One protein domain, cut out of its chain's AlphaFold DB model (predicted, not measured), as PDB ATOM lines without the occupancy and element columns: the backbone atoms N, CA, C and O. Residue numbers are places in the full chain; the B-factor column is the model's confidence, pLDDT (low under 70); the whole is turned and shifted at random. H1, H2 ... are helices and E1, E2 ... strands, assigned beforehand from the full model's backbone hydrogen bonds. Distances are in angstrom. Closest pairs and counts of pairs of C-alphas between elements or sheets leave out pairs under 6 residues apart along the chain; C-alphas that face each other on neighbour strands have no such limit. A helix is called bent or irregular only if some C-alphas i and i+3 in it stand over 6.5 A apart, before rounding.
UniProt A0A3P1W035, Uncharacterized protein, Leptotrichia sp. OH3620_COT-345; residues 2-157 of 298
ATOM      1  N   PHE A   2     220.547 287.515 320.120       39.56
ATOM      2  CA  PHE A   2     221.070 286.140 320.229       39.56
ATOM      3  C   PHE A   2     220.341 285.036 319.436       39.56
ATOM      4  O   PHE A   2     220.895 283.965 319.211       39.56
ATOM      5  N   ASN A   3     219.111 285.263 318.965       35.62
ATOM      6  CA  ASN A   3     218.387 284.252 318.176       35.62
ATOM      7  C   ASN A   3     218.870 284.147 316.714       35.62
ATOM      8  O   ASN A   3     218.647 283.116 316.082       35.62
ATOM      9  N   LYS A   4     219.554 285.176 316.187       40.44
ATOM     10  CA  LYS A   4     220.159 285.158 314.841       40.44
ATOM     11  C   LYS A   4     221.504 284.417 314.801       40.44
ATOM     12  O   LYS A   4     221.729 283.679 313.846       40.44
ATOM     13  N   LEU A   5     222.275 284.453 315.893       40.88
ATOM     14  CA  LEU A   5     223.496 283.652 316.111       40.88
ATOM     15  C   LEU A   5     223.289 282.148 315.836       40.88
ATOM     16  O   LEU A   5     224.160 281.479 315.291       40.88
ATOM     17  N   LYS A   6     222.098 281.612 316.143       41.31
ATOM     18  CA  LYS A   6     221.743 280.211 315.859       41.31
ATOM     19  C   LYS A   6     221.472 279.917 314.384       41.31
ATOM     20  O   LYS A   6     221.547 278.758 314.005       41.31
ATOM     21  N   LYS A   7     221.091 280.902 313.568       44.09
ATOM     22  CA  LYS A   7     220.585 280.651 312.208       44.09
ATOM     23  C   LYS A   7     221.703 280.478 311.177       44.09
ATOM     24  O   LYS A   7     221.502 279.745 310.221       44.09
ATOM     25  N   ILE A   8     222.875 281.075 311.403       44.19
ATOM     26  CA  ILE A   8     224.033 280.959 310.495       44.19
ATOM     27  C   ILE A   8     224.808 279.641 310.719       44.19
ATOM     28  O   ILE A   8     225.482 279.163 309.814       44.19
ATOM     29  N   LEU A   9     224.636 278.992 311.878       42.69
ATOM     30  CA  LEU A   9     225.243 277.689 312.213       42.69
ATOM     31  C   LEU A   9     224.240 276.517 312.224       42.69
ATOM     32  O   LEU A   9     224.598 275.399 312.580       42.69
ATOM     33  N   LYS A  10     222.975 276.744 311.843       41.69
ATOM     34  CA  LYS A  10     221.951 275.691 311.750       41.69
ATOM     35  C   LYS A  10     221.534 275.439 310.307       41.69
ATOM     36  O   LYS A  10     220.450 275.834 309.890       41.69
ATOM     37  N   SER A  11     222.352 274.677 309.593       38.56
ATOM     38  CA  SER A  11     221.847 273.723 308.604       38.56
ATOM     39  C   SER A  11     222.250 272.317 309.055       38.56
ATOM     40  O   SER A  11     223.357 271.860 308.811       38.56
ATOM     41  N   GLU A  12     221.335 271.743 309.834       39.47
ATOM     42  CA  GLU A  12     220.958 270.331 309.964       39.47
ATOM     43  C   GLU A  12     222.038 269.228 309.984       39.47
ATOM     44  O   GLU A  12     222.639 268.886 308.973       39.47
ATOM     45  N   LYS A  13     222.079 268.560 311.153       34.09
ATOM     46  CA  LYS A  13     222.729 267.281 311.509       34.09
ATOM     47  C   LYS A  13     224.231 267.307 311.814       34.09
ATOM     48  O   LYS A  13     224.998 266.660 311.130       34.09
ATOM     49  N   GLU A  14     224.597 267.949 312.928       38.31
ATOM     50  CA  GLU A  14     225.528 267.402 313.943       38.31
ATOM     51  C   GLU A  14     225.654 268.373 315.132       38.31
ATOM     52  O   GLU A  14     226.682 268.978 315.406       38.31
ATOM     53  N   GLN A  15     224.580 268.526 315.909       43.56
ATOM     54  CA  GLN A  15     224.786 268.748 317.341       43.56
ATOM     55  C   GLN A  15     224.970 267.367 317.964       43.56
ATOM     56  O   GLN A  15     223.994 266.804 318.442       43.56
ATOM     57  N   ASN A  16     226.179 266.794 317.882       41.41
ATOM     58  CA  ASN A  16     226.650 265.763 318.811       41.41
ATOM     59  C   ASN A  16     228.173 265.555 318.706       41.41
ATOM     60  O   ASN A  16     228.697 265.170 317.671       41.41
ATOM     61  N   SER A  17     228.834 265.842 319.833       60.75
ATOM     62  CA  SER A  17     230.258 265.706 320.175       60.75
ATOM     63  C   SER A  17     231.280 266.430 319.291       60.75
ATOM     64  O   SER A  17     231.969 265.807 318.487       60.75
ATOM     65  N   ARG A  18     231.515 267.728 319.562       78.00
ATOM     66  CA  ARG A  18     232.852 268.297 319.307       78.00
ATOM     67  C   ARG A  18     233.892 267.389 319.965       78.00
ATOM     68  O   ARG A  18     233.672 266.926 321.091       78.00
ATOM     69  N   ASN A  19     234.989 267.120 319.271       84.75
ATOM     70  CA  ASN A  19     236.011 266.220 319.781       84.75
ATOM     71  C   ASN A  19     236.718 266.889 320.968       84.75
ATOM     72  O   ASN A  19     237.247 267.994 320.845       84.75
ATOM     73  N   HIS A  20     236.686 266.246 322.132       86.00
ATOM     74  CA  HIS A  20     237.345 266.744 323.335       86.00
ATOM     75  C   HIS A  20     238.571 265.887 323.614       86.00
ATOM     76  O   HIS A  20     238.452 264.685 323.849       86.00
ATOM     77  N   GLY A  21     239.746 266.510 323.621       82.19
ATOM     78  CA  GLY A  21     240.969 265.816 323.998       82.19
ATOM     79  C   GLY A  21     241.023 265.566 325.506       82.19
ATOM     80  O   GLY A  21     240.463 266.313 326.314       82.19
ATOM     81  N   SER A  22     241.716 264.498 325.899       82.12
ATOM     82  CA  SER A  22     241.946 264.153 327.307       82.12
ATOM     83  C   SER A  22     243.108 264.926 327.938       82.12
ATOM     84  O   SER A  22     243.242 264.927 329.160       82.12
ATOM     85  N   GLU A  23     243.954 265.559 327.121       86.31
ATOM     86  CA  GLU A  23     245.091 266.361 327.576       86.31
ATOM     87  C   GLU A  23     244.620 267.612 328.336       86.31
ATOM     88  O   GLU A  23     243.657 268.282 327.949       86.31
ATOM     89  N   ILE A  24     245.325 267.929 329.426       84.00
ATOM     90  CA  ILE A  24     245.163 269.184 330.161       84.00
ATOM     91  C   ILE A  24     246.334 270.087 329.797       84.00
ATOM     92  O   ILE A  24     247.478 269.809 330.163       84.00
ATOM     93  N   VAL A  25     246.035 271.186 329.112       86.88
ATOM     94  CA  VAL A  25     247.042 272.177 328.728       86.88
ATOM     95  C   VAL A  25     247.402 273.039 329.933       86.88
ATOM     96  O   VAL A  25     246.525 273.569 330.619       86.88
ATOM     97  N   ARG A  26     248.709 273.189 330.174       84.94
ATOM     98  CA  ARG A  26     249.269 273.996 331.272       84.94
ATOM     99  C   ARG A  26     249.949 275.287 330.813       84.94
ATOM    100  O   ARG A  26     250.530 275.976 331.643       84.94
ATOM    101  N   TRP A  27     249.905 275.611 329.522       88.31
ATOM    102  CA  TRP A  27     250.396 276.901 329.053       88.31
ATOM    103  C   TRP A  27     249.473 278.026 329.495       88.31
ATOM    104  O   TRP A  27     248.245 277.929 329.419       88.31
ATOM    105  N   GLU A  28     250.098 279.111 329.923       90.25
ATOM    106  CA  GLU A  28     249.425 280.358 330.244       90.25
ATOM    107  C   GLU A  28     249.281 281.220 328.985       90.25
ATOM    108  O   GLU A  28     249.914 280.976 327.951       90.25
ATOM    109  N   ILE A  29     248.432 282.246 329.060       93.31
ATOM    110  CA  ILE A  29     248.426 283.279 328.024       93.31
ATOM    111  C   ILE A  29     249.793 283.962 328.051       93.31
ATOM    112  O   ILE A  29     250.257 284.357 329.122       93.31
ATOM    113  N   LEU A  30     250.426 284.118 326.888       95.50
ATOM    114  CA  LEU A  30     251.725 284.772 326.804       95.50
ATOM    115  C   LEU A  30     251.639 286.182 327.412       95.50
ATOM    116  O   LEU A  30     250.650 286.895 327.190       95.50
ATOM    117  N   PRO A  31     252.647 286.610 328.191       93.81
ATOM    118  CA  PRO A  31     252.596 287.886 328.899       93.81
ATOM    119  C   PRO A  31     252.453 289.072 327.936       93.81
ATOM    120  O   PRO A  31     251.696 289.996 328.222       93.81
ATOM    121  N   ASN A  32     253.101 288.989 326.773       93.69
ATOM    122  CA  ASN A  32     253.086 289.969 325.686       93.69
ATOM    123  C   ASN A  32     251.844 289.888 324.771       93.69
ATOM    124  O   ASN A  32     251.631 290.802 323.981       93.69
ATOM    125  N   ASN A  33     251.007 288.847 324.868       95.31
ATOM    126  CA  ASN A  33     249.764 288.787 324.097       95.31
ATOM    127  C   ASN A  33     248.749 289.783 324.695       95.31
ATOM    128  O   ASN A  33     248.388 289.622 325.869       95.31
ATOM    129  N   PRO A  34     248.273 290.790 323.939       93.94
ATOM    130  CA  PRO A  34     247.377 291.819 324.476       93.94
ATOM    131  C   PRO A  34     245.972 291.290 324.785       93.94
ATOM    132  O   PRO A  34     245.294 291.816 325.662       93.94
ATOM    133  N   ALA A  35     245.536 290.237 324.094       93.81
ATOM    134  CA  ALA A  35     244.223 289.651 324.289       93.81
ATOM    135  C   ALA A  35     244.240 288.694 325.483       93.81
ATOM    136  O   ALA A  35     245.170 287.900 325.637       93.81
ATOM    137  N   LYS A  36     243.194 288.739 326.315       89.69
ATOM    138  CA  LYS A  36     243.076 287.892 327.520       89.69
ATOM    139  C   LYS A  36     241.736 287.159 327.642       89.69
ATOM    140  O   LYS A  36     241.581 286.329 328.535       89.69
ATOM    141  N   ILE A  37     240.775 287.442 326.762       91.88
ATOM    142  CA  ILE A  37     239.385 286.994 326.908       91.88
ATOM    143  C   ILE A  37     239.109 285.828 325.952       91.88
ATOM    144  O   ILE A  37     238.923 286.037 324.758       91.88
ATOM    145  N   GLY A  38     239.050 284.593 326.456       90.38
ATOM    146  CA  GLY A  38     238.673 283.416 325.656       90.38
ATOM    147  C   GLY A  38     237.171 283.115 325.625       90.38
ATOM    148  O   GLY A  38     236.733 282.237 324.876       90.38
ATOM    149  N   CYS A  39     236.370 283.839 326.411       91.06
ATOM    150  CA  CYS A  39     234.924 283.666 326.493       91.06
ATOM    151  C   CYS A  39     234.229 284.977 326.895       91.06
ATOM    152  O   CYS A  39     234.653 285.620 327.855       91.06
ATOM    153  N   LEU A  40     233.153 285.359 326.200       88.88
ATOM    154  CA  LEU A  40     232.224 286.390 326.676       88.88
ATOM    155  C   LEU A  40     231.022 285.714 327.332       88.88
ATOM    156  O   LEU A  40     230.240 285.042 326.656       88.88
ATOM    157  N   LYS A  41     230.873 285.919 328.641       86.31
ATOM    158  CA  LYS A  41     229.754 285.371 329.403       86.31
ATOM    159  C   LYS A  41     228.472 286.142 329.136       86.31
ATOM    160  O   LYS A  41     228.463 287.374 329.160       86.31
ATOM    161  N   SER A  42     227.383 285.415 328.939       81.50
ATOM    162  CA  SER A  42     226.055 286.010 328.892       81.50
ATOM    163  C   SER A  42     225.549 286.302 330.303       81.50
ATOM    164  O   SER A  42     225.623 285.455 331.193       81.50
ATOM    165  N   SER A  43     224.973 287.486 330.510       76.00
ATOM    166  CA  SER A  43     224.246 287.814 331.742       76.00
ATOM    167  C   SER A  43     222.819 287.249 331.772       76.00
ATOM    168  O   SER A  43     222.223 287.169 332.844       76.00
ATOM    169  N   ASP A  44     222.271 286.836 330.622       76.81
ATOM    170  CA  ASP A  44     220.966 286.175 330.512       76.81
ATOM    171  C   ASP A  44     221.160 284.652 330.366       76.81
ATOM    172  O   ASP A  44     221.750 284.219 329.370       76.81
ATOM    173  N   PRO A  45     220.629 283.823 331.287       71.00
ATOM    174  CA  PRO A  45     220.676 282.359 331.206       71.00
ATOM    175  C   PRO A  45     220.050 281.764 329.935       71.00
ATOM    176  O   PRO A  45     220.301 280.609 329.595       71.00
ATOM    177  N   LYS A  46     219.201 282.521 329.228       73.62
ATOM    178  CA  LYS A  46     218.599 282.116 327.944       73.62
ATOM    179  C   LYS A  46     219.558 282.275 326.764       73.62
ATOM    180  O   LYS A  46     219.235 281.866 325.642       73.62
ATOM    181  N   HIS A  47     220.710 282.892 326.987       71.62
ATOM    182  CA  HIS A  47     221.720 283.174 325.985       71.62
ATOM    183  C   HIS A  47     223.008 282.443 326.352       71.62
ATOM    184  O   HIS A  47     223.438 282.430 327.499       71.62
ATOM    185  N   THR A  48     223.580 281.763 325.365       80.38
ATOM    186  CA  THR A  48     224.816 281.003 325.534       80.38
ATOM    187  C   THR A  48     226.012 281.937 325.507       80.38
ATOM    188  O   THR A  48     226.029 282.895 324.731       80.38
ATOM    189  N   ASP A  49     227.021 281.607 326.303       87.44
ATOM    190  CA  ASP A  49     228.323 282.257 326.255       87.44
ATOM    191  C   ASP A  49     228.937 282.183 324.845       87.44
ATOM    192  O   ASP A  49     228.715 281.228 324.095       87.44
ATOM    193  N   ILE A  50     229.723 283.197 324.482       89.38
ATOM    194  CA  ILE A  50     230.478 283.234 323.226       89.38
ATOM    195  C   ILE A  50     231.888 282.731 323.520       89.38
ATOM    196  O   ILE A  50     232.718 283.464 324.056       89.38
ATOM    197  N   VAL A  51     232.164 281.480 323.155       91.81
ATOM    198  CA  VAL A  51     233.473 280.843 323.341       91.81
ATOM    199  C   VAL A  51     234.269 280.938 322.039       91.81
ATOM    200  O   VAL A  51     233.951 280.258 321.066       91.81
ATOM    201  N   PHE A  52     235.326 281.755 322.002       94.31
ATOM    202  CA  PHE A  52     236.081 282.031 320.764       94.31
ATOM    203  C   PHE A  52     236.713 280.777 320.147       94.31
ATOM    204  O   PHE A  52     236.784 280.653 318.924       94.31
ATOM    205  N   ALA A  53     237.103 279.809 320.980       95.56
ATOM    206  CA  ALA A  53     237.629 278.525 320.524       95.56
ATOM    207  C   ALA A  53     236.633 277.726 319.683       95.56
ATOM    208  O   ALA A  53     237.049 277.019 318.772       95.56
ATOM    209  N   GLU A  54     235.330 277.864 319.930       94.69
ATOM    210  CA  GLU A  54     234.319 277.156 319.145       94.69
ATOM    211  C   GLU A  54     234.229 277.692 317.714       94.69
ATOM    212  O   GLU A  54     234.111 276.908 316.779       94.69
ATOM    213  N   PHE A  55     234.382 279.006 317.520       95.56
ATOM    214  CA  PHE A  55     234.395 279.607 316.183       95.56
ATOM    215  C   PHE A  55     235.589 279.125 315.358       95.56
ATOM    216  O   PHE A  55     235.425 278.737 314.201       95.56
ATOM    217  N   LEU A  56     236.789 279.128 315.947       97.56
ATOM    218  CA  LEU A  56     237.986 278.647 315.258       97.56
ATOM    219  C   LEU A  56     237.932 277.127 315.023       97.56
ATOM    220  O   LEU A  56     238.315 276.674 313.946       97.56
ATOM    221  N   TYR A  57     237.401 276.355 315.982       97.56
ATOM    222  CA  TYR A  57     237.144 274.921 315.820       97.56
ATOM    223  C   TYR A  57     236.260 274.663 314.602       97.56
ATOM    224  O   TYR A  57     236.649 273.900 313.723       97.56
ATOM    225  N   ASP A  58     235.092 275.310 314.531       95.81
ATOM    226  CA  ASP A  58     234.100 275.034 313.489       95.81
ATOM    227  C   ASP A  58     234.667 275.388 312.096       95.81
ATOM    228  O   ASP A  58     234.436 274.667 311.123       95.81
ATOM    229  N   LEU A  59     235.478 276.451 311.995       96.62
ATOM    230  CA  LEU A  59     236.156 276.833 310.753       96.62
ATOM    231  C   LEU A  59     237.231 275.827 310.315       96.62
ATOM    232  O   LEU A  59     237.270 275.454 309.141       96.62
ATOM    233  N   LEU A  60     238.093 275.385 311.231       96.81
ATOM    234  CA  LEU A  60     239.147 274.409 310.936       96.81
ATOM    235  C   LEU A  60     238.558 273.024 310.624       96.81
ATOM    236  O   LEU A  60     238.950 272.404 309.636       96.81
ATOM    237  N   ALA A  61     237.557 272.580 311.387       95.81
ATOM    238  CA  ALA A  61     236.848 271.326 311.140       95.81
ATOM    239  C   ALA A  61     236.148 271.332 309.774       95.81
ATOM    240  O   ALA A  61     236.248 270.370 309.017       95.81
ATOM    241  N   LYS A  62     235.517 272.452 309.390       95.12
ATOM    242  CA  LYS A  62     234.931 272.623 308.048       95.12
ATOM    243  C   LYS A  62     235.972 272.533 306.924       95.12
ATOM    244  O   LYS A  62     235.630 272.155 305.806       95.12
ATOM    245  N   LYS A  63     237.229 272.887 307.201       92.81
ATOM    246  CA  LYS A  63     238.366 272.729 306.279       92.81
ATOM    247  C   LYS A  63     238.963 271.313 306.295       92.81
ATOM    248  O   LYS A  63     239.914 271.074 305.563       92.81
ATOM    249  N   GLY A  64     238.398 270.390 307.075       94.94
ATOM    250  CA  GLY A  64     238.786 268.978 307.117       94.94
ATOM    251  C   GLY A  64     239.812 268.618 308.192       94.94
ATOM    252  O   GLY A  64     240.249 267.473 308.227       94.94
ATOM    253  N   TRP A  65     240.191 269.552 309.069       96.25
ATOM    254  CA  TRP A  65     241.136 269.272 310.154       96.25
ATOM    255  C   TRP A  65     240.463 268.522 311.305       96.25
ATOM    256  O   TRP A  65     239.366 268.897 311.731       96.25
ATOM    257  N   ASN A  66     241.131 267.516 311.878       96.00
ATOM    258  CA  ASN A  66     240.725 266.979 313.172       96.00
ATOM    259  C   ASN A  66     241.146 267.961 314.267       96.00
ATOM    260  O   ASN A  66     242.324 268.147 314.563       96.00
ATOM    261  N   VAL A  67     240.164 268.603 314.885       97.62
ATOM    262  CA  VAL A  67     240.404 269.574 315.950       97.62
ATOM    263  C   VAL A  67     239.914 268.991 317.261       97.62
ATOM    264  O   VAL A  67     238.817 268.448 317.333       97.62
ATOM    265  N   GLN A  68     240.709 269.128 318.314       96.88
ATOM    266  CA  GLN A  68     240.347 268.739 319.671       96.88
ATOM    267  C   GLN A  68     240.226 269.974 320.552       96.88
ATOM    268  O   GLN A  68     241.167 270.756 320.650       96.88
ATOM    269  N   ILE A  69     239.104 270.129 321.251       95.50
ATOM    270  CA  ILE A  69     238.989 271.108 322.335       95.50
ATOM    271  C   ILE A  69     239.606 270.496 323.589       95.50
ATOM    272  O   ILE A  69     239.179 269.437 324.056       95.50
ATOM    273  N   LEU A  70     240.612 271.160 324.144       93.38
ATOM    274  CA  LEU A  70     241.324 270.701 325.326       93.38
ATOM    275  C   LEU A  70     240.808 271.370 326.598       93.38
ATOM    276  O   LEU A  70     240.316 272.505 326.606       93.38
ATOM    277  N   LYS A  71     240.958 270.647 327.710       81.44
ATOM    278  CA  LYS A  71     240.739 271.202 329.044       81.44
ATOM    279  C   LYS A  71     241.933 272.082 329.414       81.44
ATOM    280  O   LYS A  71     243.079 271.747 329.124       81.44
ATOM    281  N   SER A  72     241.664 273.192 330.086       80.88
ATOM    282  CA  SER A  72     242.688 274.051 330.676       80.88
ATOM    283  C   SER A  72     242.314 274.357 332.123       80.88
ATOM    284  O   SER A  72     241.166 274.158 332.527       80.88
ATOM    285  N   ASN A  73     243.279 274.840 332.902       70.69
ATOM    286  CA  ASN A  73     243.054 275.225 334.297       70.69
ATOM    287  C   ASN A  73     242.180 276.490 334.447       70.69
ATOM    288  O   ASN A  73     241.851 276.859 335.571       70.69
ATOM    289  N   GLY A  74     241.807 277.154 333.346       74.12
ATOM    290  CA  GLY A  74     240.978 278.359 333.342       74.12
ATOM    291  C   GLY A  74     239.764 278.260 332.416       74.12
ATOM    292  O   GLY A  74     239.421 277.203 331.888       74.12
ATOM    293  N   GLU A  75     239.105 279.398 332.201       78.25
ATOM    294  CA  GLU A  75     237.923 279.493 331.325       78.25
ATOM    295  C   GLU A  75     238.282 279.411 329.836       78.25
ATOM    296  O   GLU A  75     237.453 279.061 328.996       78.25
ATOM    297  N   ASN A  76     239.548 279.681 329.519       87.19
ATOM    298  CA  ASN A  76     240.093 279.630 328.176       87.19
ATOM    299  C   ASN A  76     240.124 278.196 327.640       87.19
ATOM    300  O   ASN A  76     240.556 277.260 328.317       87.19
ATOM    301  N   LYS A  77     239.698 278.026 326.392       92.44
ATOM    302  CA  LYS A  77     239.683 276.734 325.708       92.44
ATOM    303  C   LYS A  77     240.784 276.711 324.661       92.44
ATOM    304  O   LYS A  77     240.814 277.554 323.771       92.44
ATOM    305  N   TRP A  78     241.680 275.742 324.792       95.81
ATOM    306  CA  TRP A  78     242.710 275.476 323.799       95.81
ATOM    307  C   TRP A  78     242.166 274.528 322.740       95.81
ATOM    308  O   TRP A  78     241.390 273.624 323.052       95.81
ATOM    309  N   LEU A  79     242.599 274.720 321.506       97.62
ATOM    310  CA  LEU A  79     242.431 273.771 320.420       97.62
ATOM    311  C   LEU A  79     243.750 273.042 320.201       97.62
ATOM    312  O   LEU A  79     244.810 273.643 320.341       97.62
ATOM    313  N   HIS A  80     243.687 271.772 319.839       97.69
ATOM    314  CA  HIS A  80     244.833 270.990 319.400       97.69
ATOM    315  C   HIS A  80     244.515 270.328 318.069       97.69
ATOM    316  O   HIS A  80     243.401 269.840 317.877       97.69
ATOM    317  N   ILE A  81     245.487 270.341 317.164       97.69
ATOM    318  CA  ILE A  81     245.399 269.750 315.835       97.69
ATOM    319  C   ILE A  81     246.441 268.627 315.793       97.69
ATOM    320  O   ILE A  81     247.619 268.898 315.542       97.69
ATOM    321  N   PRO A  82     246.057 267.378 316.118       95.94
ATOM    322  CA  PRO A  82     247.004 266.277 316.279       95.94
ATOM    323  C   PRO A  82     247.909 266.039 315.068       95.94
ATOM    324  O   PRO A  82     249.071 265.682 315.237       95.94
ATOM    325  N   GLU A  83     247.392 266.249 313.859       94.94
ATOM    326  CA  GLU A  83     248.075 265.976 312.594       94.94
ATOM    327  C   GLU A  83     249.322 266.834 312.392       94.94
ATOM    328  O   GLU A  83     250.284 266.378 311.779       94.94
ATOM    329  N   ASN A  84     249.316 268.067 312.899       95.44
ATOM    330  CA  ASN A  84     250.429 269.004 312.754       95.44
ATOM    331  C   ASN A  84     250.987 269.499 314.098       95.44
ATOM    332  O   ASN A  84     251.878 270.340 314.116       95.44
ATOM    333  N   GLY A  85     250.485 268.972 315.219       96.38
ATOM    334  CA  GLY A  85     251.016 269.216 316.561       96.38
ATOM    335  C   GLY A  85     250.822 270.638 317.091       96.38
ATOM    336  O   GLY A  85     251.430 270.989 318.110       96.38
ATOM    337  N   TYR A  86     250.007 271.466 316.427       98.06
ATOM    338  CA  TYR A  86     249.730 272.823 316.882       98.06
ATOM    339  C   TYR A  86     248.672 272.863 317.971       98.06
ATOM    340  O   TYR A  86     247.645 272.185 317.922       98.06
ATOM    341  N   TYR A  87     248.905 273.765 318.915       97.94
ATOM    342  CA  TYR A  87     247.962 274.146 319.943       97.94
ATOM    343  C   TYR A  87     247.606 275.616 319.768       97.94
ATOM    344  O   TYR A  87     248.493 276.467 319.709       97.94
ATOM    345  N   LEU A  88     246.314 275.915 319.686       98.19
ATOM    346  CA  LEU A  88     245.797 277.245 319.384       98.19
ATOM    347  C   LEU A  88     244.927 277.745 320.531       98.19
ATOM    348  O   LEU A  88     244.032 277.043 320.997       98.19
ATOM    349  N   LEU A  89     245.151 278.980 320.953       97.44
ATOM    350  CA  LEU A  89     244.322 279.681 321.918       97.44
ATOM    351  C   LEU A  89     243.805 280.981 321.285       97.44
ATOM    352  O   LEU A  89     244.522 281.985 321.285       97.44
ATOM    353  N   PRO A  90     242.584 280.973 320.726       97.38
ATOM    354  CA  PRO A  90     241.937 282.184 320.242       97.38
ATOM    355  C   PRO A  90     241.419 283.031 321.408       97.38
ATOM    356  O   PRO A  90     240.762 282.524 322.319       97.38
ATOM    357  N   LEU A  91     241.698 284.330 321.361       96.38
ATOM    358  CA  LEU A  91     241.361 285.305 322.396       96.38
ATOM    359  C   LEU A  91     240.816 286.581 321.756       96.38
ATOM    360  O   LEU A  91     241.291 287.030 320.716       96.38
ATOM    361  N   LEU A  92     239.847 287.211 322.406       95.12
ATOM    362  CA  LEU A  92     239.372 288.539 322.051       95.12
ATOM    363  C   LEU A  92     240.319 289.612 322.582       95.12
ATOM    364  O   LEU A  92     240.682 289.599 323.763       95.12
ATOM    365  N   ASN A  93     240.666 290.555 321.706       94.56
ATOM    366  CA  ASN A  93     241.395 291.766 322.058       94.56
ATOM    367  C   ASN A  93     240.416 292.919 322.318       94.56
ATOM    368  O   ASN A  93     240.339 293.427 323.432       94.56
ATOM    369  N   TRP A  94     239.617 293.286 321.313       94.19
ATOM    370  CA  TRP A  94     238.601 294.331 321.443       94.19
ATOM    371  C   TRP A  94     237.440 294.132 320.468       94.19
ATOM    372  O   TRP A  94     237.555 293.435 319.455       94.19
ATOM    373  N   VAL A  95     236.315 294.767 320.794       92.75
ATOM    374  CA  VAL A  95     235.147 294.932 319.925       92.75
ATOM    375  C   VAL A  95     234.875 296.421 319.823       92.75
ATOM    376  O   VAL A  95     234.873 297.109 320.841       92.75
ATOM    377  N   ASP A  96     234.650 296.887 318.606       92.12
ATOM    378  CA  ASP A  96     234.245 298.251 318.303       92.12
ATOM    379  C   ASP A  96     232.891 298.234 317.589       92.12
ATOM    380  O   ASP A  96     232.531 297.230 316.953       92.12
ATOM    381  N   ASN A  97     232.142 299.327 317.704       91.00
ATOM    382  CA  ASN A  97     230.879 299.512 317.009       91.00
ATOM    383  C   ASN A  97     230.761 300.919 316.423       91.00
ATOM    384  O   ASN A  97     231.050 301.902 317.099       91.00
ATOM    385  N   ASP A  98     230.286 301.015 315.185       89.69
ATOM    386  CA  ASP A  98     230.025 302.309 314.552       89.69
ATOM    387  C   ASP A  98     228.632 302.865 314.917       89.69
ATOM    388  O   ASP A  98     227.864 302.254 315.673       89.69
ATOM    389  N   GLU A  99     228.312 304.051 314.389       88.31
ATOM    390  CA  GLU A  99     227.020 304.724 314.586       88.31
ATOM    391  C   GLU A  99     225.842 303.960 313.953       88.31
ATOM    392  O   GLU A  99     224.703 304.099 314.400       88.31
ATOM    393  N   GLU A 100     226.106 303.118 312.948       87.88
ATOM    394  CA  GLU A 100     225.112 302.251 312.301       87.88
ATOM    395  C   GLU A 100     224.895 300.934 313.070       87.88
ATOM    396  O   GLU A 100     224.036 300.126 312.707       87.88
ATOM    397  N   GLY A 101     225.646 300.716 314.155       87.00
ATOM    398  CA  GLY A 101     225.582 299.512 314.976       87.00
ATOM    399  C   GLY A 101     226.301 298.307 314.366       87.00
ATOM    400  O   GLY A 101     226.056 297.179 314.801       87.00
ATOM    401  N   LYS A 102     227.177 298.515 313.377       92.31
ATOM    402  CA  LYS A 102     228.049 297.467 312.840       92.31
ATOM    403  C   LYS A 102     229.214 297.234 313.779       92.31
ATOM    404  O   LYS A 102     229.725 298.154 314.402       92.31
ATOM    405  N   TYR A 103     229.672 295.995 313.825       90.88
ATOM    406  CA  TYR A 103     230.758 295.527 314.667       90.88
ATOM    407  C   TYR A 103     232.044 295.347 313.883       90.88
ATOM    408  O   TYR A 103     232.049 294.751 312.799       90.88
ATOM    409  N   ARG A 104     233.149 295.749 314.505       93.50
ATOM    410  CA  ARG A 104     234.500 295.347 314.129       93.50
ATOM    411  C   ARG A 104     235.161 294.660 315.311       93.50
ATOM    412  O   ARG A 104     235.009 295.078 316.453       93.50
ATOM    413  N   VAL A 105     235.878 293.580 315.040       94.19
ATOM    414  CA  VAL A 105     236.487 292.742 316.071       94.19
ATOM    415  C   VAL A 105     237.975 292.630 315.808       94.19
ATOM    416  O   VAL A 105     238.392 292.373 314.676       94.19
ATOM    417  N   ALA A 106     238.766 292.763 316.869       95.38
ATOM    418  CA  ALA A 106     240.140 292.299 316.883       95.38
ATOM    419  C   ALA A 106     240.292 291.111 317.827       95.38
ATOM    420  O   ALA A 106     239.883 291.152 318.991       95.38
ATOM    421  N   THR A 107     240.940 290.065 317.335       96.56
ATOM    422  CA  THR A 107     241.306 288.877 318.107       96.56
ATOM    423  C   THR A 107     242.807 288.649 318.035       96.56
ATOM    424  O   THR A 107     243.499 289.223 317.189       96.56
ATOM    425  N   THR A 108     243.313 287.789 318.912       97.69
ATOM    426  CA  THR A 108     244.577 287.100 318.677       97.69
ATOM    427  C   THR A 108     244.370 285.592 318.662       97.69
ATOM    428  O   THR A 108     243.410 285.070 319.231       97.69
ATOM    429  N   ILE A 109     245.291 284.879 318.020       98.31
ATOM    430  CA  ILE A 109     245.448 283.434 318.172       98.31
ATOM    431  C   ILE A 109     246.853 283.214 318.701       98.31
ATOM    432  O   ILE A 109     247.831 283.483 318.006       98.31
ATOM    433  N   GLN A 110     246.952 282.746 319.941       98.06
ATOM    434  CA  GLN A 110     248.205 282.271 320.508       98.06
ATOM    435  C   GLN A 110     248.466 280.845 320.031       98.06
ATOM    436  O   GLN A 110     247.582 279.998 320.086       98.06
ATOM    437  N   ILE A 111     249.680 280.585 319.564       98.38
ATOM    438  CA  ILE A 111     250.058 279.354 318.874       98.38
ATOM    439  C   ILE A 111     251.241 278.742 319.612       98.38
ATOM    440  O   ILE A 111     252.231 279.421 319.875       98.38
ATOM    441  N   HIS A 112     251.146 277.459 319.935       97.62
ATOM    442  CA  HIS A 112     252.229 276.663 320.511       97.62
ATOM    443  C   HIS A 112     252.472 275.428 319.649       97.62
ATOM    444  O   HIS A 112     251.541 274.831 319.116       97.62
ATOM    445  N   HIS A 113     253.737 275.033 319.537       96.50
ATOM    446  CA  HIS A 113     254.147 273.759 318.947       96.50
ATOM    447  C   HIS A 113     255.366 273.267 319.712       96.50
ATOM    448  O   HIS A 113     256.310 274.029 319.914       96.50
ATOM    449  N   LYS A 114     255.396 271.987 320.083       92.88
ATOM    450  CA  LYS A 114     256.424 271.400 320.972       92.88
ATOM    451  C   LYS A 114     257.869 271.471 320.449       92.88
ATOM    452  O   LYS A 114     258.797 271.204 321.200       92.88
ATOM    453  N   GLU A 115     258.049 271.865 319.194       92.69
ATOM    454  CA  GLU A 115     259.336 271.894 318.489       92.69
ATOM    455  C   GLU A 115     259.521 273.257 317.826       92.69
ATOM    456  O   GLU A 115     260.468 273.971 318.134       92.69
ATOM    457  N   LEU A 116     258.568 273.664 316.977       95.81
ATOM    458  CA  LEU A 116     258.675 274.913 316.225       95.81
ATOM    459  C   LEU A 116     258.555 276.155 317.117       95.81
ATOM    460  O   LEU A 116     259.381 277.059 317.024       95.81
ATOM    461  N   PHE A 117     257.567 276.186 318.017       96.75
ATOM    462  CA  PHE A 117     257.239 277.357 318.834       96.75
ATOM    463  C   PHE A 117     257.040 276.967 320.300       96.75
ATOM    464  O   PHE A 117     255.957 277.127 320.861       96.75
ATOM    465  N   LEU A 118     258.102 276.451 320.929       92.81
ATOM    466  CA  LEU A 118     258.067 275.973 322.319       92.81
ATOM    467  C   LEU A 118     257.690 277.074 323.322       92.81
ATOM    468  O   LEU A 118     257.026 276.815 324.322       92.81
ATOM    469  N   LYS A 119     258.133 278.308 323.060       94.25
ATOM    470  CA  LYS A 119     257.805 279.484 323.881       94.25
ATOM    471  C   LYS A 119     256.473 280.130 323.497       94.25
ATOM    472  O   LYS A 119     256.082 281.098 324.135       94.25
ATOM    473  N   GLY A 120     255.798 279.593 322.485       96.75
ATOM    474  CA  GLY A 120     254.617 280.177 321.880       96.75
ATOM    475  C   GLY A 120     254.903 281.424 321.047       96.75
ATOM    476  O   GLY A 120     255.924 282.093 321.201       96.75
ATOM    477  N   ILE A 121     253.957 281.725 320.170       98.06
ATOM    478  CA  ILE A 121     253.830 282.977 319.421       98.06
ATOM    479  C   ILE A 121     252.364 283.419 319.481       98.06
ATOM    480  O   ILE A 121     251.512 282.674 319.975       98.06
ATOM    481  N   PHE A 122     252.032 284.597 318.967       97.94
ATOM    482  CA  PHE A 122     250.637 284.972 318.754       97.94
ATOM    483  C   PHE A 122     250.479 285.828 317.504       97.94
ATOM    484  O   PHE A 122     251.391 286.537 317.109       97.94
ATOM    485  N   GLU A 123     249.303 285.780 316.889       97.00
ATOM    486  CA  GLU A 123     248.994 286.570 315.700       97.00
ATOM    487  C   GLU A 123     247.722 287.373 315.909       97.00
ATOM    488  O   GLU A 123     246.776 286.862 316.507       97.00
ATOM    489  N   TYR A 124     247.681 288.600 315.386       94.69
ATOM    490  CA  TYR A 124     246.484 289.445 315.391       94.69
ATOM    491  C   TYR A 124     245.572 289.117 314.215       94.69
ATOM    492  O   TYR A 124     246.035 288.863 313.099       94.69
ATOM    493  N   GLN A 125     244.267 289.226 314.421       93.81
ATOM    494  CA  GLN A 125     243.281 289.195 313.351       93.81
ATOM    495  C   GLN A 125     242.314 290.351 313.512       93.81
ATOM    496  O   GLN A 125     241.917 290.689 314.623       93.81
ATOM    497  N   TYR A 126     241.924 290.925 312.382       92.50
ATOM    498  CA  TYR A 126     240.975 292.022 312.327       92.50
ATOM    499  C   TYR A 126     239.855 291.634 311.381       92.50
ATOM    500  O   TYR A 126     240.119 291.190 310.262       92.50
ATOM    501  N   SER A 127     238.621 291.810 311.831       93.69
ATOM    502  CA  SER A 127     237.463 291.695 310.961       93.69
ATOM    503  C   SER A 127     237.276 292.968 310.140       93.69
ATOM    504  O   SER A 127     237.746 294.060 310.494       93.69
ATOM    505  N   ARG A 128     236.506 292.835 309.066       90.94
ATOM    506  CA  ARG A 128     235.776 293.955 308.471       90.94
ATOM    507  C   ARG A 128     234.586 294.336 309.357       90.94
ATOM    508  O   ARG A 128     234.210 293.588 310.266       90.94
ATOM    509  N   TRP A 129     233.998 295.497 309.083       92.25
ATOM    510  CA  TRP A 129     232.717 295.886 309.670       92.25
ATOM    511  C   TRP A 129     231.630 294.881 309.282       92.25
ATOM    512  O   TRP A 129     231.564 294.441 308.132       92.25
ATOM    513  N   SER A 130     230.798 294.499 310.245       92.25
ATOM    514  CA  SER A 130     229.800 293.441 310.089       92.25
ATOM    515  C   SER A 130     228.547 293.730 310.905       92.25
ATOM    516  O   SER A 130     228.635 294.254 312.007       92.25
ATOM    517  N   ASP A 131     227.378 293.340 310.407       91.56
ATOM    518  CA  ASP A 131     226.105 293.612 311.097       91.56
ATOM    519  C   ASP A 131     225.933 292.793 312.395       91.56
ATOM    520  O   ASP A 131     225.071 293.084 313.223       91.56
ATOM    521  N   GLU A 132     226.734 291.739 312.581       90.12
ATOM    522  CA  GLU A 132     226.657 290.842 313.732       90.12
ATOM    523  C   GLU A 132     228.050 290.533 314.288       90.12
ATOM    524  O   GLU A 132     228.943 290.119 313.549       90.12
ATOM    525  N   LEU A 133     228.203 290.610 315.616       89.81
ATOM    526  CA  LEU A 133     229.456 290.289 316.309       89.81
ATOM    527  C   LEU A 133     230.034 288.921 315.904       89.81
ATOM    528  O   LEU A 133     231.233 288.800 315.668       89.81
ATOM    529  N   SER A 134     229.194 287.888 315.775       90.44
ATOM    530  CA  SER A 134     229.637 286.561 315.326       90.44
ATOM    531  C   SER A 134     230.208 286.558 313.919       90.44
ATOM    532  O   SER A 134     231.155 285.824 313.659       90.44
ATOM    533  N   MET A 135     229.647 287.360 313.014       92.06
ATOM    534  CA  MET A 135     230.169 287.467 311.655       92.06
ATOM    535  C   MET A 135     231.527 288.162 311.665       92.06
ATOM    536  O   MET A 135     232.432 287.691 310.984       92.06
ATOM    537  N   GLY A 136     231.705 289.188 312.503       94.12
ATOM    538  CA  GLY A 136     233.009 289.808 312.740       94.12
ATOM    539  C   GLY A 136     234.050 288.808 313.257       94.12
ATOM    540  O   GLY A 136     235.136 288.698 312.693       94.12
ATOM    541  N   ILE A 137     233.706 288.002 314.267       94.88
ATOM    542  CA  ILE A 137     234.601 286.958 314.807       94.88
ATOM    543  C   ILE A 137     234.977 285.934 313.723       94.88
ATOM    544  O   ILE A 137     236.153 285.601 313.561       94.88
ATOM    545  N   ILE A 138     233.990 285.450 312.960       95.25
ATOM    546  CA  ILE A 138     234.209 284.495 311.865       95.25
ATOM    547  C   ILE A 138     235.124 285.096 310.795       95.25
ATOM    548  O   ILE A 138     236.046 284.422 310.344       95.25
ATOM    549  N   ASP A 139     234.898 286.348 310.398       94.56
ATOM    550  CA  ASP A 139     235.692 287.037 309.376       94.56
ATOM    551  C   ASP A 139     237.157 287.211 309.812       94.56
ATOM    552  O   ASP A 139     238.071 286.943 309.027       94.56
ATOM    553  N   ALA A 140     237.390 287.566 311.082       94.75
ATOM    554  CA  ALA A 140     238.731 287.680 311.653       94.75
ATOM    555  C   ALA A 140     239.488 286.338 311.603       94.75
ATOM    556  O   ALA A 140     240.589 286.260 311.049       94.75
ATOM    557  N   PHE A 141     238.894 285.253 312.115       96.69
ATOM    558  CA  PHE A 141     239.545 283.937 312.107       96.69
ATOM    559  C   PHE A 141     239.680 283.342 310.709       96.69
ATOM    560  O   PHE A 141     240.712 282.753 310.394       96.69
ATOM    561  N   ASN A 142     238.690 283.529 309.838       93.75
ATOM    562  CA  ASN A 142     238.775 283.052 308.464       93.75
ATOM    563  C   ASN A 142     239.911 283.751 307.700       93.75
ATOM    564  O   ASN A 142     240.634 283.097 306.952       93.75
ATOM    565  N   SER A 143     240.130 285.048 307.940       89.75
ATOM    566  CA  SER A 143     241.266 285.777 307.362       89.75
ATOM    567  C   SER A 143     242.612 285.184 307.788       89.75
ATOM    568  O   SER A 143     243.511 285.058 306.960       89.75
ATOM    569  N   TRP A 144     242.748 284.762 309.049       94.94
ATOM    570  CA  TRP A 144     243.953 284.079 309.539       94.94
ATOM    571  C   TRP A 144     244.127 282.677 308.966       94.94
ATOM    572  O   TRP A 144     245.236 282.314 308.591       94.94
ATOM    573  N   ILE A 145     243.048 281.904 308.818       94.06
ATOM    574  CA  ILE A 145     243.125 280.581 308.178       94.06
ATOM    575  C   ILE A 145     243.656 280.704 306.743       94.06
ATOM    576  O   ILE A 145     244.457 279.885 306.306       94.06
ATOM    577  N   MET A 146     243.230 281.732 306.008       87.44
ATOM    578  CA  MET A 146     243.667 281.942 304.625       87.44
ATOM    579  C   MET A 146     245.125 282.416 304.512       87.44
ATOM    580  O   MET A 146     245.795 282.088 303.533       87.44
ATOM    581  N   LEU A 147     245.598 283.195 305.486       87.19
ATOM    582  CA  LEU A 147     246.916 283.832 305.468       87.19
ATOM    583  C   LEU A 147     247.996 283.017 306.181       87.19
ATOM    584  O   LEU A 147     249.040 282.726 305.607       87.19
ATOM    585  N   ASP A 148     247.756 282.702 307.447       94.50
ATOM    586  CA  ASP A 148     248.766 282.246 308.395       94.50
ATOM    587  C   ASP A 148     248.779 280.724 308.540       94.50
ATOM    588  O   ASP A 148     249.842 280.104 308.603       94.50
ATOM    589  N   TRP A 149     247.590 280.115 308.593       96.44
ATOM    590  CA  TRP A 149     247.447 278.689 308.895       96.44
ATOM    591  C   TRP A 149     248.121 277.791 307.859       96.44
ATOM    592  O   TRP A 149     248.754 276.808 308.235       96.44
ATOM    593  N   ALA A 150     248.040 278.145 306.574       93.75
ATOM    594  CA  ALA A 150     248.689 277.387 305.507       93.75
ATOM    595  C   ALA A 150     250.216 277.331 305.699       93.75
ATOM    596  O   ALA A 150     250.799 276.251 305.682       93.75
ATOM    597  N   THR A 151     250.857 278.464 306.000       95.88
ATOM    598  CA  THR A 151     252.307 278.518 306.254       95.88
ATOM    599  C   THR A 151     252.702 277.730 307.499       95.88
ATOM    600  O   THR A 151     253.742 277.077 307.511       95.88
ATOM    601  N   LEU A 152     251.882 277.780 308.557       97.88
ATOM    602  CA  LEU A 152     252.088 276.966 309.759       97.88
ATOM    603  C   LEU A 152     252.049 275.471 309.409       97.88
ATOM    604  O   LEU A 152     252.935 274.724 309.816       97.88
ATOM    605  N   CYS A 153     251.074 275.037 308.607       96.81
ATOM    606  CA  CYS A 153     250.982 273.647 308.154       96.81
ATOM    607  C   CYS A 153     252.218 273.217 307.355       96.81
ATOM    608  O   CYS A 153     252.781 272.161 307.647       96.81
ATOM    609  N   ASP A 154     252.682 274.057 306.427       96.00
ATOM    610  CA  ASP A 154     253.897 273.796 305.648       96.00
ATOM    611  C   ASP A 154     255.131 273.665 306.550       96.00
ATOM    612  O   ASP A 154     255.915 272.731 306.404       96.00
ATOM    613  N   ALA A 155     255.285 274.546 307.543       96.94
ATOM    614  CA  ALA A 155     256.403 274.482 308.483       96.94
ATOM    615  C   ALA A 155     256.358 273.233 309.387       96.94
ATOM    616  O   ALA A 155     257.402 272.676 309.747       96.94
ATOM    617  N   ALA A 156     255.162 272.764 309.758       96.50
ATOM    618  CA  ALA A 156     254.987 271.530 310.523       96.50
ATOM    619  C   ALA A 156     255.287 270.276 309.687       96.50
ATOM    620  O   ALA A 156     255.905 269.335 310.208       96.50
ATOM    621  N   ASN A 157     254.952 270.290 308.393       95.56
ATOM    622  CA  ASN A 157     255.192 269.198 307.451       95.56
ATOM    623  C   ASN A 157     255.971 269.652 306.193       95.56
ATOM    624  O   ASN A 157     255.417 269.637 305.091       95.56
TER     625      ASN A 157
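This is residues 2 to 157 of the 298 residues of an uncharacterized protein of Leptotrichia sp. OH3620_COT-345 (UniProt A0A3P1W035). A strongly twisted sheet of six strands has two helices over one face: the long H3 running along E5 and E6, and the shorter H2 over E3 and E4. Residues 29 to 37, part of a long stretch with no named element, pass over the opposite face beside E4, while the short H1 lies off the sheet near the first residues of H3, and residues 10 to 17 stick out as a free loop. The 156 printed residues include three named helices and six named strands, in the order H1 E1 H2 E2 E3 E4 E5 E6 H3; the sheet is mixed, ordered E1 E2 E3 E4 E5 E6, and the class is mixed, helices and strands. The whole is compact, with a radius of gyration of the C-alphas of 15.4 A and spans of 45 by 35 by 29 A.

The longest strand, E4, is residues 86 to 97, 32.7 A from C-alpha 86 at (249.730, 272.823, 316.882) to C-alpha 97 at (230.879, 299.512, 317.009). E5 is residues 103 to 113, 32.2 A, and E6 residues 117 to 126, 22.8 A, with a bend of 67 degrees at residue 120. E3 is residues 78 to 81, E2 residues 68 to 72 and E1 residues 20 to 25. H3, residues 133 to 156, spans 32.2 A and ends at C-alpha 156 (254.987, 271.530, 310.523); it has a kink of 41 degrees near residue 148 and is only just irregular, C-alphas 147 and 150 being 6.7 A apart. H2 is residues 52 to 62, and H1 residues 2 to 8.

E2 to E6 form a meander, each strand the antiparallel neighbour of the one before; N 89 and O 110 of the hairpin E4 and E5 are 2.8 A apart, and N 109 and O 123 of the hairpin E5 and E6 2.9 A. Edge strand E1 is parallel to E2, with N 21 and O 69 3.0 A apart; E1, H2 and E2 make a strand-helix-strand unit, two parallel strands joined through a helix, with a right-handed crossover. H2 and H3 are on the same face, in two layers, helices over a sheet, at heights of 8.7 A and 7.6 A. They touch at a steep tilt of 61 degrees, H3 with residues 137 to 145 alone; the closest C-alphas, of Leu 56 and Phe 141, are 6.4 A apart. H1 is not on the sheet; it is close to H3 but not clearly touching, the closest C-alphas, of Leu 5 and Ser 134, being 6.8 A apart. In H2 every O i to N i+4 pair is within hydrogen-bond range, in H3 17 of 20, and in H1 0 of 3, with 1 of 4 O i to N i+3 pairs.

The C-alphas farthest apart, of Glu 99 and Glu 115, are 46.2 A apart. The printed part has no cut; the links H1 to E1 and E1 to H2 are long. Mean pLDDT of the printed part is 86.8, and residues 2 to 17 are under 70.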